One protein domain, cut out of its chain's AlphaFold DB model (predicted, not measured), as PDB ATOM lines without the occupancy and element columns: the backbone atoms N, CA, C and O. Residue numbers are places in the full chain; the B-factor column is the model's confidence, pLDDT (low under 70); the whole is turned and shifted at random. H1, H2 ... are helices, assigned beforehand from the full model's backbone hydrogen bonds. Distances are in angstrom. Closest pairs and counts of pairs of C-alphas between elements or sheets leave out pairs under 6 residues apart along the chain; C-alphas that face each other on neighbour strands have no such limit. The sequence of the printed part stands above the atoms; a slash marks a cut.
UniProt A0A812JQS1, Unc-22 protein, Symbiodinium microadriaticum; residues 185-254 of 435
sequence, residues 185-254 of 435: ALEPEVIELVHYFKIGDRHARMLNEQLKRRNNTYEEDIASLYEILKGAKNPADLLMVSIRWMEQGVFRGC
ATOM      1  N   ALA A 185     -23.273  -7.419   1.497       85.56
ATOM      2  CA  ALA A 185     -23.878  -6.622   0.437       85.56
ATOM      3  C   ALA A 185     -24.070  -5.192   0.969       85.56
ATOM      4  O   ALA A 185     -24.926  -4.912   1.819       85.56
ATOM      5  N   LEU A 186     -23.156  -4.316   0.554       90.31
ATOM      6  CA  LEU A 186     -23.220  -2.887   0.802       90.31
ATOM      7  C   LEU A 186     -24.324  -2.316  -0.080       90.31
ATOM      8  O   LEU A 186     -24.396  -2.646  -1.263       90.31
ATOM      9  N   GLU A 187     -25.162  -1.465   0.498       93.31
ATOM     10  CA  GLU A 187     -26.168  -0.748  -0.276       93.31
ATOM     11  C   GLU A 187     -25.501   0.131  -1.350       93.31
ATOM     12  O   GLU A 187     -24.435   0.710  -1.095       93.31
ATOM     13  N   PRO A 188     -26.101   0.256  -2.548       94.69
ATOM     14  CA  PRO A 188     -25.492   0.965  -3.671       94.69
ATOM     15  C   PRO A 188     -25.204   2.438  -3.352       94.69
ATOM     16  O   PRO A 188     -24.150   2.943  -3.734       94.69
ATOM     17  N   GLU A 189     -26.069   3.099  -2.579       95.75
ATOM     18  CA  GLU A 189     -25.886   4.498  -2.168       95.75
ATOM     19  C   GLU A 189     -24.688   4.680  -1.223       95.75
ATOM     20  O   GLU A 189     -23.924   5.641  -1.341       95.75
ATOM     21  N   VAL A 190     -24.454   3.716  -0.324       96.31
ATOM     22  CA  VAL A 190     -23.269   3.710   0.551       96.31
ATOM     23  C   VAL A 190     -21.997   3.528  -0.276       96.31
ATOM     24  O   VAL A 190     -20.993   4.191  -0.007       96.31
ATOM     25  N   ILE A 191     -22.026   2.653  -1.289       95.12
ATOM     26  CA  ILE A 191     -20.896   2.456  -2.208       95.12
ATOM     27  C   ILE A 191     -20.603   3.756  -2.966       95.12
ATOM     28  O   ILE A 191     -19.444   4.166  -3.040       95.12
ATOM     29  N   GLU A 192     -21.634   4.423  -3.489       95.94
ATOM     30  CA  GLU A 192     -21.487   5.684  -4.214       95.94
ATOM     31  C   GLU A 192     -20.886   6.780  -3.329       95.94
ATOM     32  O   GLU A 192     -19.892   7.400  -3.717       95.94
ATOM     33  N   LEU A 193     -21.410   6.964  -2.113       96.75
ATOM     34  CA  LEU A 193     -20.901   7.933  -1.138       96.75
ATOM     35  C   LEU A 193     -19.409   7.697  -0.849       96.75
ATOM     36  O   LEU A 193     -18.586   8.614  -0.902       96.75
ATOM     37  N   VAL A 194     -19.045   6.447  -0.559       96.38
ATOM     38  CA  VAL A 194     -17.677   6.049  -0.206       96.38
ATOM     39  C   VAL A 194     -16.732   6.236  -1.390       96.38
ATOM     40  O   VAL A 194     -15.630   6.758  -1.212       96.38
ATOM     41  N   HIS A 195     -17.167   5.887  -2.602       96.50
ATOM     42  CA  HIS A 195     -16.384   6.078  -3.817       96.50
ATOM     43  C   HIS A 195     -16.205   7.567  -4.154       96.50
ATOM     44  O   HIS A 195     -15.091   8.001  -4.456       96.50
ATOM     45  N   TYR A 196     -17.266   8.372  -4.022       97.56
ATOM     46  CA  TYR A 196     -17.240   9.816  -4.267       97.56
ATOM     47  C   TYR A 196     -16.218  10.531  -3.370       97.56
ATOM     48  O   TYR A 196     -15.412  11.330  -3.849       97.56
ATOM     49  N   PHE A 197     -16.182  10.185  -2.079       97.75
ATOM     50  CA  PHE A 197     -15.244  10.762  -1.109       97.75
ATOM     51  C   PHE A 197     -13.909  10.006  -0.982       97.75
ATOM     52  O   PHE A 197     -13.058  10.414  -0.188       97.75
ATOM     53  N   LYS A 198     -13.696   8.936  -1.766       96.88
ATOM     54  CA  LYS A 198     -12.504   8.062  -1.733       96.88
ATOM     55  C   LYS A 198     -12.207   7.497  -0.340       96.88
ATOM     56  O   LYS A 198     -11.063   7.482   0.119       96.88
ATOM     57  N   ILE A 199     -13.250   7.060   0.354       96.50
ATOM     58  CA  ILE A 199     -13.163   6.459   1.685       96.50
ATOM     59  C   ILE A 199     -12.905   4.948   1.527       96.50
ATOM     60  O   ILE A 199     -13.330   4.334   0.557       96.50
ATOM     61  N   GLY A 200     -12.171   4.328   2.455       94.06
ATOM     62  CA  GLY A 200     -11.919   2.880   2.407       94.06
ATOM     63  C   GLY A 200     -13.136   2.029   2.799       94.06
ATOM     64  O   GLY A 200     -13.897   2.412   3.692       94.06
ATOM     65  N   ASP A 201     -13.242   0.827   2.222       93.75
ATOM     66  CA  ASP A 201     -14.350  -0.136   2.406       93.75
ATOM     67  C   ASP A 201     -14.669  -0.476   3.864       93.75
ATOM     68  O   ASP A 201     -15.799  -0.830   4.207       93.75
ATOM     69  N   ARG A 202     -13.678  -0.365   4.755       94.81
ATOM     70  CA  ARG A 202     -13.881  -0.577   6.190       94.81
ATOM     71  C   ARG A 202     -14.953   0.364   6.749       94.81
ATOM     72  O   ARG A 202     -15.820  -0.091   7.485       94.81
ATOM     73  N   HIS A 203     -14.911   1.644   6.382       95.69
ATOM     74  CA  HIS A 203     -15.892   2.629   6.841       95.69
ATOM     75  C   HIS A 203     -17.256   2.410   6.181       95.69
ATOM     76  O   HIS A 203     -18.273   2.580   6.842       95.69
ATOM     77  N   ALA A 204     -17.276   1.966   4.918       95.25
ATOM     78  CA  ALA A 204     -18.503   1.621   4.200       95.25
ATOM     79  C   ALA A 204     -19.301   0.539   4.937       95.25
ATOM     80  O   ALA A 204     -20.503   0.672   5.136       95.25
ATOM     81  N   ARG A 205     -18.612  -0.513   5.404       95.25
ATOM     82  CA  ARG A 205     -19.235  -1.600   6.173       95.25
ATOM     83  C   ARG A 205     -19.792  -1.115   7.508       95.25
ATOM     84  O   ARG A 205     -20.917  -1.468   7.842       95.25
ATOM     85  N   MET A 206     -19.035  -0.288   8.230       95.81
ATOM     86  CA  MET A 206     -19.488   0.289   9.501       95.81
ATOM     87  C   MET A 206     -20.708   1.199   9.309       95.81
ATOM     88  O   MET A 206     -21.660   1.107  10.077       95.81
ATOM     89  N   LEU A 207     -20.712   2.032   8.263       96.50
ATOM     90  CA  LEU A 207     -21.855   2.880   7.930       96.50
ATOM     91  C   LEU A 207     -23.089   2.040   7.571       96.50
ATOM     92  O   LEU A 207     -24.163   2.275   8.116       96.50
ATOM     93  N   ASN A 208     -22.927   1.036   6.705       95.19
ATOM     94  CA  ASN A 208     -24.015   0.150   6.286       95.19
ATOM     95  C   ASN A 208     -24.666  -0.561   7.482       95.19
ATOM     96  O   ASN A 208     -25.885  -0.686   7.548       95.19
ATOM     97  N   GLU A 209     -23.858  -1.000   8.449       95.06
ATOM     98  CA  GLU A 209     -24.364  -1.625   9.671       95.06
ATOM     99  C   GLU A 209     -25.207  -0.652  10.509       95.06
ATOM    100  O   GLU A 209     -26.280  -1.030  10.975       95.06
ATOM    101  N   GLN A 210     -24.774   0.604  10.668       95.94
ATOM    102  CA  GLN A 210     -25.545   1.596  11.428       95.94
ATOM    103  C   GLN A 210     -26.831   2.023  10.719       95.94
ATOM    104  O   GLN A 210     -27.868   2.160  11.368       95.94
ATOM    105  N   LEU A 211     -26.802   2.168   9.394       94.31
ATOM    106  CA  LEU A 211     -27.995   2.501   8.613       94.31
ATOM    107  C   LEU A 211     -29.051   1.386   8.693       94.31
ATOM    108  O   LEU A 211     -30.226   1.670   8.918       94.31
ATOM    109  N   LYS A 212     -28.628   0.114   8.649       93.44
ATOM    110  CA  LYS A 212     -29.511  -1.053   8.859       93.44
ATOM    111  C   LYS A 212     -30.071  -1.163  10.279       93.44
ATOM    112  O   LYS A 212     -31.047  -1.868  10.496       93.44
ATOM    113  N   ARG A 213     -29.471  -0.501  11.272       93.69
ATOM    114  CA  ARG A 213     -30.047  -0.426  12.628       93.69
ATOM    115  C   ARG A 213     -31.124   0.655  12.735       93.69
ATOM    116  O   ARG A 213     -32.007   0.535  13.577       93.69
ATOM    117  N   ARG A 214     -31.058   1.697  11.899       89.56
ATOM    118  CA  ARG A 214     -31.934   2.878  11.965       89.56
ATOM    119  C   ARG A 214     -33.166   2.819  11.058       89.56
ATOM    120  O   ARG A 214     -34.004   3.690  11.250       89.56
ATOM    121  N   ASN A 215     -33.278   1.824  10.160       81.38
ATOM    122  CA  ASN A 215     -34.376   1.392   9.253       81.38
ATOM    123  C   ASN A 215     -35.298   2.440   8.582       81.38
ATOM    124  O   ASN A 215     -35.651   2.263   7.424       81.38
ATOM    125  N   ASN A 216     -35.681   3.519   9.256       87.19
ATOM    126  CA  ASN A 216     -36.688   4.488   8.829       87.19
ATOM    127  C   ASN A 216     -36.083   5.830   8.372       87.19
ATOM    128  O   ASN A 216     -36.812   6.683   7.889       87.19
ATOM    129  N   THR A 217     -34.776   6.045   8.555       93.50
ATOM    130  CA  THR A 217     -34.085   7.323   8.257       93.50
ATOM    131  C   THR A 217     -32.964   7.159   7.231       93.50
ATOM    132  O   THR A 217     -32.051   7.974   7.163       93.50
ATOM    133  N   TYR A 218     -33.019   6.094   6.426       93.19
ATOM    134  CA  TYR A 218     -31.933   5.705   5.526       93.19
ATOM    135  C   TYR A 218     -31.569   6.805   4.511       93.19
ATOM    136  O   TYR A 218     -30.436   7.285   4.508       93.19
ATOM    137  N   GLU A 219     -32.533   7.227   3.688       94.19
ATOM    138  CA  GLU A 219     -32.312   8.215   2.620       94.19
ATOM    139  C   GLU A 219     -31.916   9.587   3.189       94.19
ATOM    140  O   GLU A 219     -30.986  10.237   2.706       94.19
ATOM    141  N   GLU A 220     -32.574  10.008   4.275       94.50
ATOM    142  CA  GLU A 220     -32.289  11.272   4.960       94.50
ATOM    143  C   GLU A 220     -30.882  11.295   5.570       94.50
ATOM    144  O   GLU A 220     -30.166  12.297   5.451       94.50
ATOM    145  N   ASP A 221     -30.460  10.195   6.202       95.56
ATOM    146  CA  ASP A 221     -29.134  10.068   6.801       95.56
ATOM    147  C   ASP A 221     -28.041  10.087   5.713       95.56
ATOM    148  O   ASP A 221     -27.026  10.767   5.888       95.56
ATOM    149  N   ILE A 222     -28.248   9.417   4.569       96.38
ATOM    150  CA  ILE A 222     -27.319   9.439   3.421       96.38
ATOM    151  C   ILE A 222     -27.194  10.848   2.829       96.38
ATOM    152  O   ILE A 222     -26.074  11.345   2.657       96.38
ATOM    153  N   ALA A 223     -28.317  11.522   2.564       95.94
ATOM    154  CA  ALA A 223     -28.322  12.887   2.034       95.94
ATOM    155  C   ALA A 223     -27.619  13.865   2.992       95.94
ATOM    156  O   ALA A 223     -26.798  14.692   2.581       95.94
ATOM    157  N   SER A 224     -27.877  13.719   4.292       93.94
ATOM    158  CA  SER A 224     -27.248  14.526   5.337       93.94
ATOM    159  C   SER A 224     -25.740  14.285   5.427       93.94
ATOM    160  O   SER A 224     -24.956  15.234   5.509       93.94
ATOM    161  N   LEU A 225     -25.306  13.021   5.373       96.12
ATOM    162  CA  LEU A 225     -23.888  12.663   5.347       96.12
ATOM    163  C   LEU A 225     -23.185  13.256   4.127       96.12
ATOM    164  O   LEU A 225     -22.072  13.762   4.263       96.12
ATOM    165  N   TYR A 226     -23.823  13.252   2.956       96.31
ATOM    166  CA  TYR A 226     -23.251  13.846   1.751       96.31
ATOM    167  C   TYR A 226     -22.928  15.337   1.944       96.31
ATOM    168  O   TYR A 226     -21.800  15.768   1.687       96.31
ATOM    169  N   GLU A 227     -23.877  16.119   2.469       93.75
ATOM    170  CA  GLU A 227     -23.684  17.553   2.725       93.75
ATOM    171  C   GLU A 227     -22.626  17.819   3.809       93.75
ATOM    172  O   GLU A 227     -21.783  18.711   3.655       93.75
ATOM    173  N   ILE A 228     -22.601  17.009   4.872       91.44
ATOM    174  CA  ILE A 228     -21.593  17.100   5.940       91.44
ATOM    175  C   ILE A 228     -20.182  16.816   5.392       91.44
ATOM    176  O   ILE A 228     -19.233  17.549   5.692       91.44
ATOM    177  N   LEU A 229     -20.032  15.774   4.568       94.94
ATOM    178  CA  LEU A 229     -18.741  15.336   4.033       94.94
ATOM    179  C   LEU A 229     -18.208  16.254   2.926       94.94
ATOM    180  O   LEU A 229     -16.995  16.453   2.834       94.94
ATOM    181  N   LYS A 230     -19.084  16.884   2.138       94.31
ATOM    182  CA  LYS A 230     -18.719  17.816   1.055       94.31
ATOM    183  C   LYS A 230     -17.895  19.017   1.525       94.31
ATOM    184  O   LYS A 230     -17.052  19.514   0.778       94.31
ATOM    185  N   GLY A 231     -18.115  19.484   2.753       86.25
ATOM    186  CA  GLY A 231     -17.365  20.597   3.347       86.25
ATOM    187  C   GLY A 231     -16.095  20.189   4.104       86.25
ATOM    188  O   GLY A 231     -15.359  21.056   4.584       86.25
ATOM    189  N   ALA A 232     -15.841  18.890   4.266       91.12
ATOM    190  CA  ALA A 232     -14.791  18.384   5.140       91.12
ATOM    191  C   ALA A 232     -13.428  18.319   4.438       91.12
ATOM    192  O   ALA A 232     -13.317  17.902   3.290       91.12
ATOM    193  N   LYS A 233     -12.352  18.658   5.162       90.50
ATOM    194  CA  LYS A 233     -10.975  18.435   4.676       90.50
ATOM    195  C   LYS A 233     -10.606  16.948   4.654       90.50
ATOM    196  O   LYS A 233      -9.938  16.505   3.730       90.50
ATOM    197  N   ASN A 234     -11.068  16.209   5.665       93.62
ATOM    198  CA  ASN A 234     -10.863  14.772   5.832       93.62
ATOM    199  C   ASN A 234     -12.237  14.093   5.993       93.62
ATOM    200  O   ASN A 234     -12.749  14.033   7.114       93.62
ATOM    201  N   PRO A 235     -12.864  13.609   4.909       95.88
ATOM    202  CA  PRO A 235     -14.210  13.041   4.979       95.88
ATOM    203  C   PRO A 235     -14.255  11.725   5.772       95.88
ATOM    204  O   PRO A 235     -15.215  11.483   6.493       95.88
ATOM    205  N   ALA A 236     -13.199  10.906   5.732       95.94
ATOM    206  CA  ALA A 236     -13.149   9.641   6.473       95.94
ATOM    207  C   ALA A 236     -13.256   9.829   8.002       95.94
ATOM    208  O   ALA A 236     -14.035   9.135   8.654       95.94
ATOM    209  N   ASP A 237     -12.525  10.798   8.564       93.31
ATOM    210  CA  ASP A 237     -12.568  11.094  10.004       93.31
ATOM    211  C   ASP A 237     -13.956  11.598  10.424       93.31
ATOM    212  O   ASP A 237     -14.481  11.216  11.470       93.31
ATOM    213  N   LEU A 238     -14.565  12.454   9.596       93.12
ATOM    214  CA  LEU A 238     -15.876  13.032   9.876       93.12
ATOM    215  C   LEU A 238     -16.999  11.994   9.754       93.12
ATOM    216  O   LEU A 238     -17.936  11.998  10.555       93.12
ATOM    217  N   LEU A 239     -16.870  11.065   8.802       95.69
ATOM    218  CA  LEU A 239     -17.765   9.922   8.683       95.69
ATOM    219  C   LEU A 239     -17.709   9.059   9.949       95.69
ATOM    220  O   LEU A 239     -18.753   8.703  10.483       95.69
ATOM    221  N   MET A 240     -16.518   8.783  10.482       95.62
ATOM    222  CA  MET A 240     -16.369   8.002  11.715       95.62
ATOM    223  C   MET A 240     -17.030   8.652  12.935       95.62
ATOM    224  O   MET A 240     -17.643   7.956  13.744       95.62
ATOM    225  N   VAL A 241     -16.944   9.978  13.062       93.44
ATOM    226  CA  VAL A 241     -17.662  10.711  14.120       93.44
ATOM    227  C   VAL A 241     -19.175  10.590  13.930       93.44
ATOM    228  O   VAL A 241     -19.895  10.338  14.893       93.44
ATOM    229  N   SER A 242     -19.653  10.693  12.689       93.94
ATOM    230  CA  SER A 242     -21.080  10.568  12.373       93.94
ATOM    231  C   SER A 242     -21.609   9.158  12.658       93.94
ATOM    232  O   SER A 242     -22.665   9.020  13.268       93.94
ATOM    233  N   ILE A 243     -20.842   8.113  12.321       95.62
ATOM    234  CA  ILE A 243     -21.143   6.712  12.664       95.62
ATOM    235  C   ILE A 243     -21.260   6.545  14.185       95.62
ATOM    236  O   ILE A 243     -22.220   5.940  14.654       95.62
ATOM    237  N   ARG A 244     -20.347   7.131  14.971       94.81
ATOM    238  CA  ARG A 244     -20.435   7.095  16.443       94.81
ATOM    239  C   ARG A 244     -21.715   7.768  16.957       94.81
ATOM    240  O   ARG A 244     -22.343   7.259  17.880       94.81
ATOM    241  N   TRP A 245     -22.133   8.890  16.376       92.69
ATOM    242  CA  TRP A 245     -23.401   9.528  16.756       92.69
ATOM    243  C   TRP A 245     -24.628   8.712  16.344       92.69
ATOM    244  O   TRP A 245     -25.641   8.741  17.046       92.69
ATOM    245  N   MET A 246     -24.551   7.979  15.230       95.12
ATOM    246  CA  MET A 246     -25.587   7.027  14.830       95.12
ATOM    247  C   MET A 246     -25.677   5.866  15.825       95.12
ATOM    248  O   MET A 246     -26.784   5.534  16.240       95.12
ATOM    249  N   GLU A 247     -24.538   5.327  16.278       94.56
ATOM    250  CA  GLU A 247     -24.465   4.279  17.313       94.56
ATOM    251  C   GLU A 247     -25.110   4.712  18.633       94.56
ATOM    252  O   GLU A 247     -25.774   3.916  19.291       94.56
ATOM    253  N   GLN A 248     -24.939   5.979  19.010       92.62
ATOM    254  CA  GLN A 248     -25.547   6.559  20.210       92.62
ATOM    255  C   GLN A 248     -27.022   6.952  20.012       92.62
ATOM    256  O   GLN A 248     -27.681   7.352  20.969       92.62
ATOM    257  N   GLY A 249     -27.545   6.894  18.782       92.31
ATOM    258  CA  GLY A 249     -28.906   7.330  18.463       92.31
ATOM    259  C   GLY A 249     -29.119   8.849  18.513       92.31
ATOM    260  O   GLY A 249     -30.260   9.302  18.503       92.31
ATOM    261  N   VAL A 250     -28.048   9.653  18.552       90.19
ATOM    262  CA  VAL A 250     -28.123  11.127  18.642       90.19
ATOM    263  C   VAL A 250     -27.952  11.798  17.274       90.19
ATOM    264  O   VAL A 250     -28.190  12.996  17.126       90.19
ATOM    265  N   PHE A 251     -27.572  11.042  16.240       92.50
ATOM    266  CA  PHE A 251     -27.481  11.568  14.879       92.50
ATOM    267  C   PHE A 251     -28.863  11.987  14.350       92.50
ATOM    268  O   PHE A 251     -29.796  11.182  14.339       92.50
ATOM    269  N   ARG A 252     -28.978  13.245  13.906       88.38
ATOM    270  CA  ARG A 252     -30.214  13.867  13.385       88.38
ATOM    271  C   ARG A 252     -30.024  14.486  11.994       88.38
ATOM    272  O   ARG A 252     -30.624  15.512  11.700       88.38
ATOM    273  N   GLY A 253     -29.071  13.984  11.211       86.94
ATOM    274  CA  GLY A 253     -28.690  14.607   9.937       86.94
ATOM    275  C   GLY A 253     -27.982  15.968  10.065       86.94
ATOM    276  O   GLY A 253     -27.594  16.576   9.072       86.94
ATOM    277  N   CYS A 254     -27.759  16.459  11.287       83.44
ATOM    278  CA  CYS A 254     -27.028  17.696  11.537       83.44
ATOM    279  C   CYS A 254     -25.542  17.440  11.803       83.44
ATOM    280  O   CYS A 254     -25.140  16.419  12.357       83.44
TER     281      CYS A 254
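What this domain is: This is residues 185 to 254 of the 435 residues of the protein "Unc-22 protein" of Symbiodinium microadriaticum (UniProt A0A812JQS1). Two helical hairpins, H1 with H2 and H3 with H4, pack one on the other as a small four-helix bundle, H1 beside H3 and H2 beside H4. Seen end on, the four helices make the corners of a rough square, with H1 and H4 at opposite corners and apart; the helices cross at 40 degrees in the hairpin of H1 and H2 and at 34 degrees in that of H3 and H4. The printed part has 70 residues with four named helices, in the order H1, H2, H3, H4, and no named strand; the class is all helix. The whole is compact, with a radius of gyration of the C-alphas of 10.7 A, and rounded, spanning 26 by 26 by 18 A.

How they stand to each other: H1, residues 188 to 196, and H2, residues 201 to 214, form a helical hairpin: they touch, closest at the C-alphas of Val 194 and Ala 204, 6.3 A apart, and run opposite ways at a steep tilt of 40 degrees. H3, residues 218 to 230, touches H2 only at the corner by their link, with 3 pairs of C-alphas within 8 A; the closest C-alphas are those of Leu 211 and Tyr 218, 5.9 A apart. With residues 222 to 226 alone, H3 only just touches H1, again with 3 pairs of C-alphas within 8 A; the closest C-alphas, of Leu 193 and Tyr 226, are 7.0 A apart, and the two run the same way at a shallow tilt of 2 degrees. H4, residues 235 to 247, forms a helical hairpin with H3, which touches it with residues 225 to 229 alone. Their closest C-alphas are those of Leu 229 and Pro 235, 5.2 A apart, and they run opposite ways at 34 degrees, a shallow tilt only just short of steep. H4 touches H2 with 8 pairs of C-alphas within 8 A, closest at Leu 207 and Ile 243, 6.1 A apart, the same way at a shallow tilt of 29 degrees. H1 and H4 are apart. The packing is mostly aligned, with a shallow tilt between H1 and H3, H2 and H4, and H3 and H4. In H1, H2, H3 and H4 every O i to N i+4 pair is within hydrogen-bond range.

Where its parts are: H1 begins at C-alpha 188, (-25.492, 0.965, -3.671), and is 12.1 A long from first to last C-alpha. H2, with 14 residues the longest helix, measures 20.2 A and begins at C-alpha 201, (-14.350, -0.136, 2.406). H3 measures 18.5 A and H4 18.3 A; H4 ends at C-alpha 247, (-24.465, 4.279, 17.313).

The domain as a whole: The two C-alphas farthest apart are those of Asn 216 and Lys 233, at 29.5 A. The printed part, residues 185 to 254, has no cut, and the links H1 to H2, H2 to H3 and H3 to H4 are tight. The mean pLDDT of the printed part is 93.6, and no printed residue is under 70.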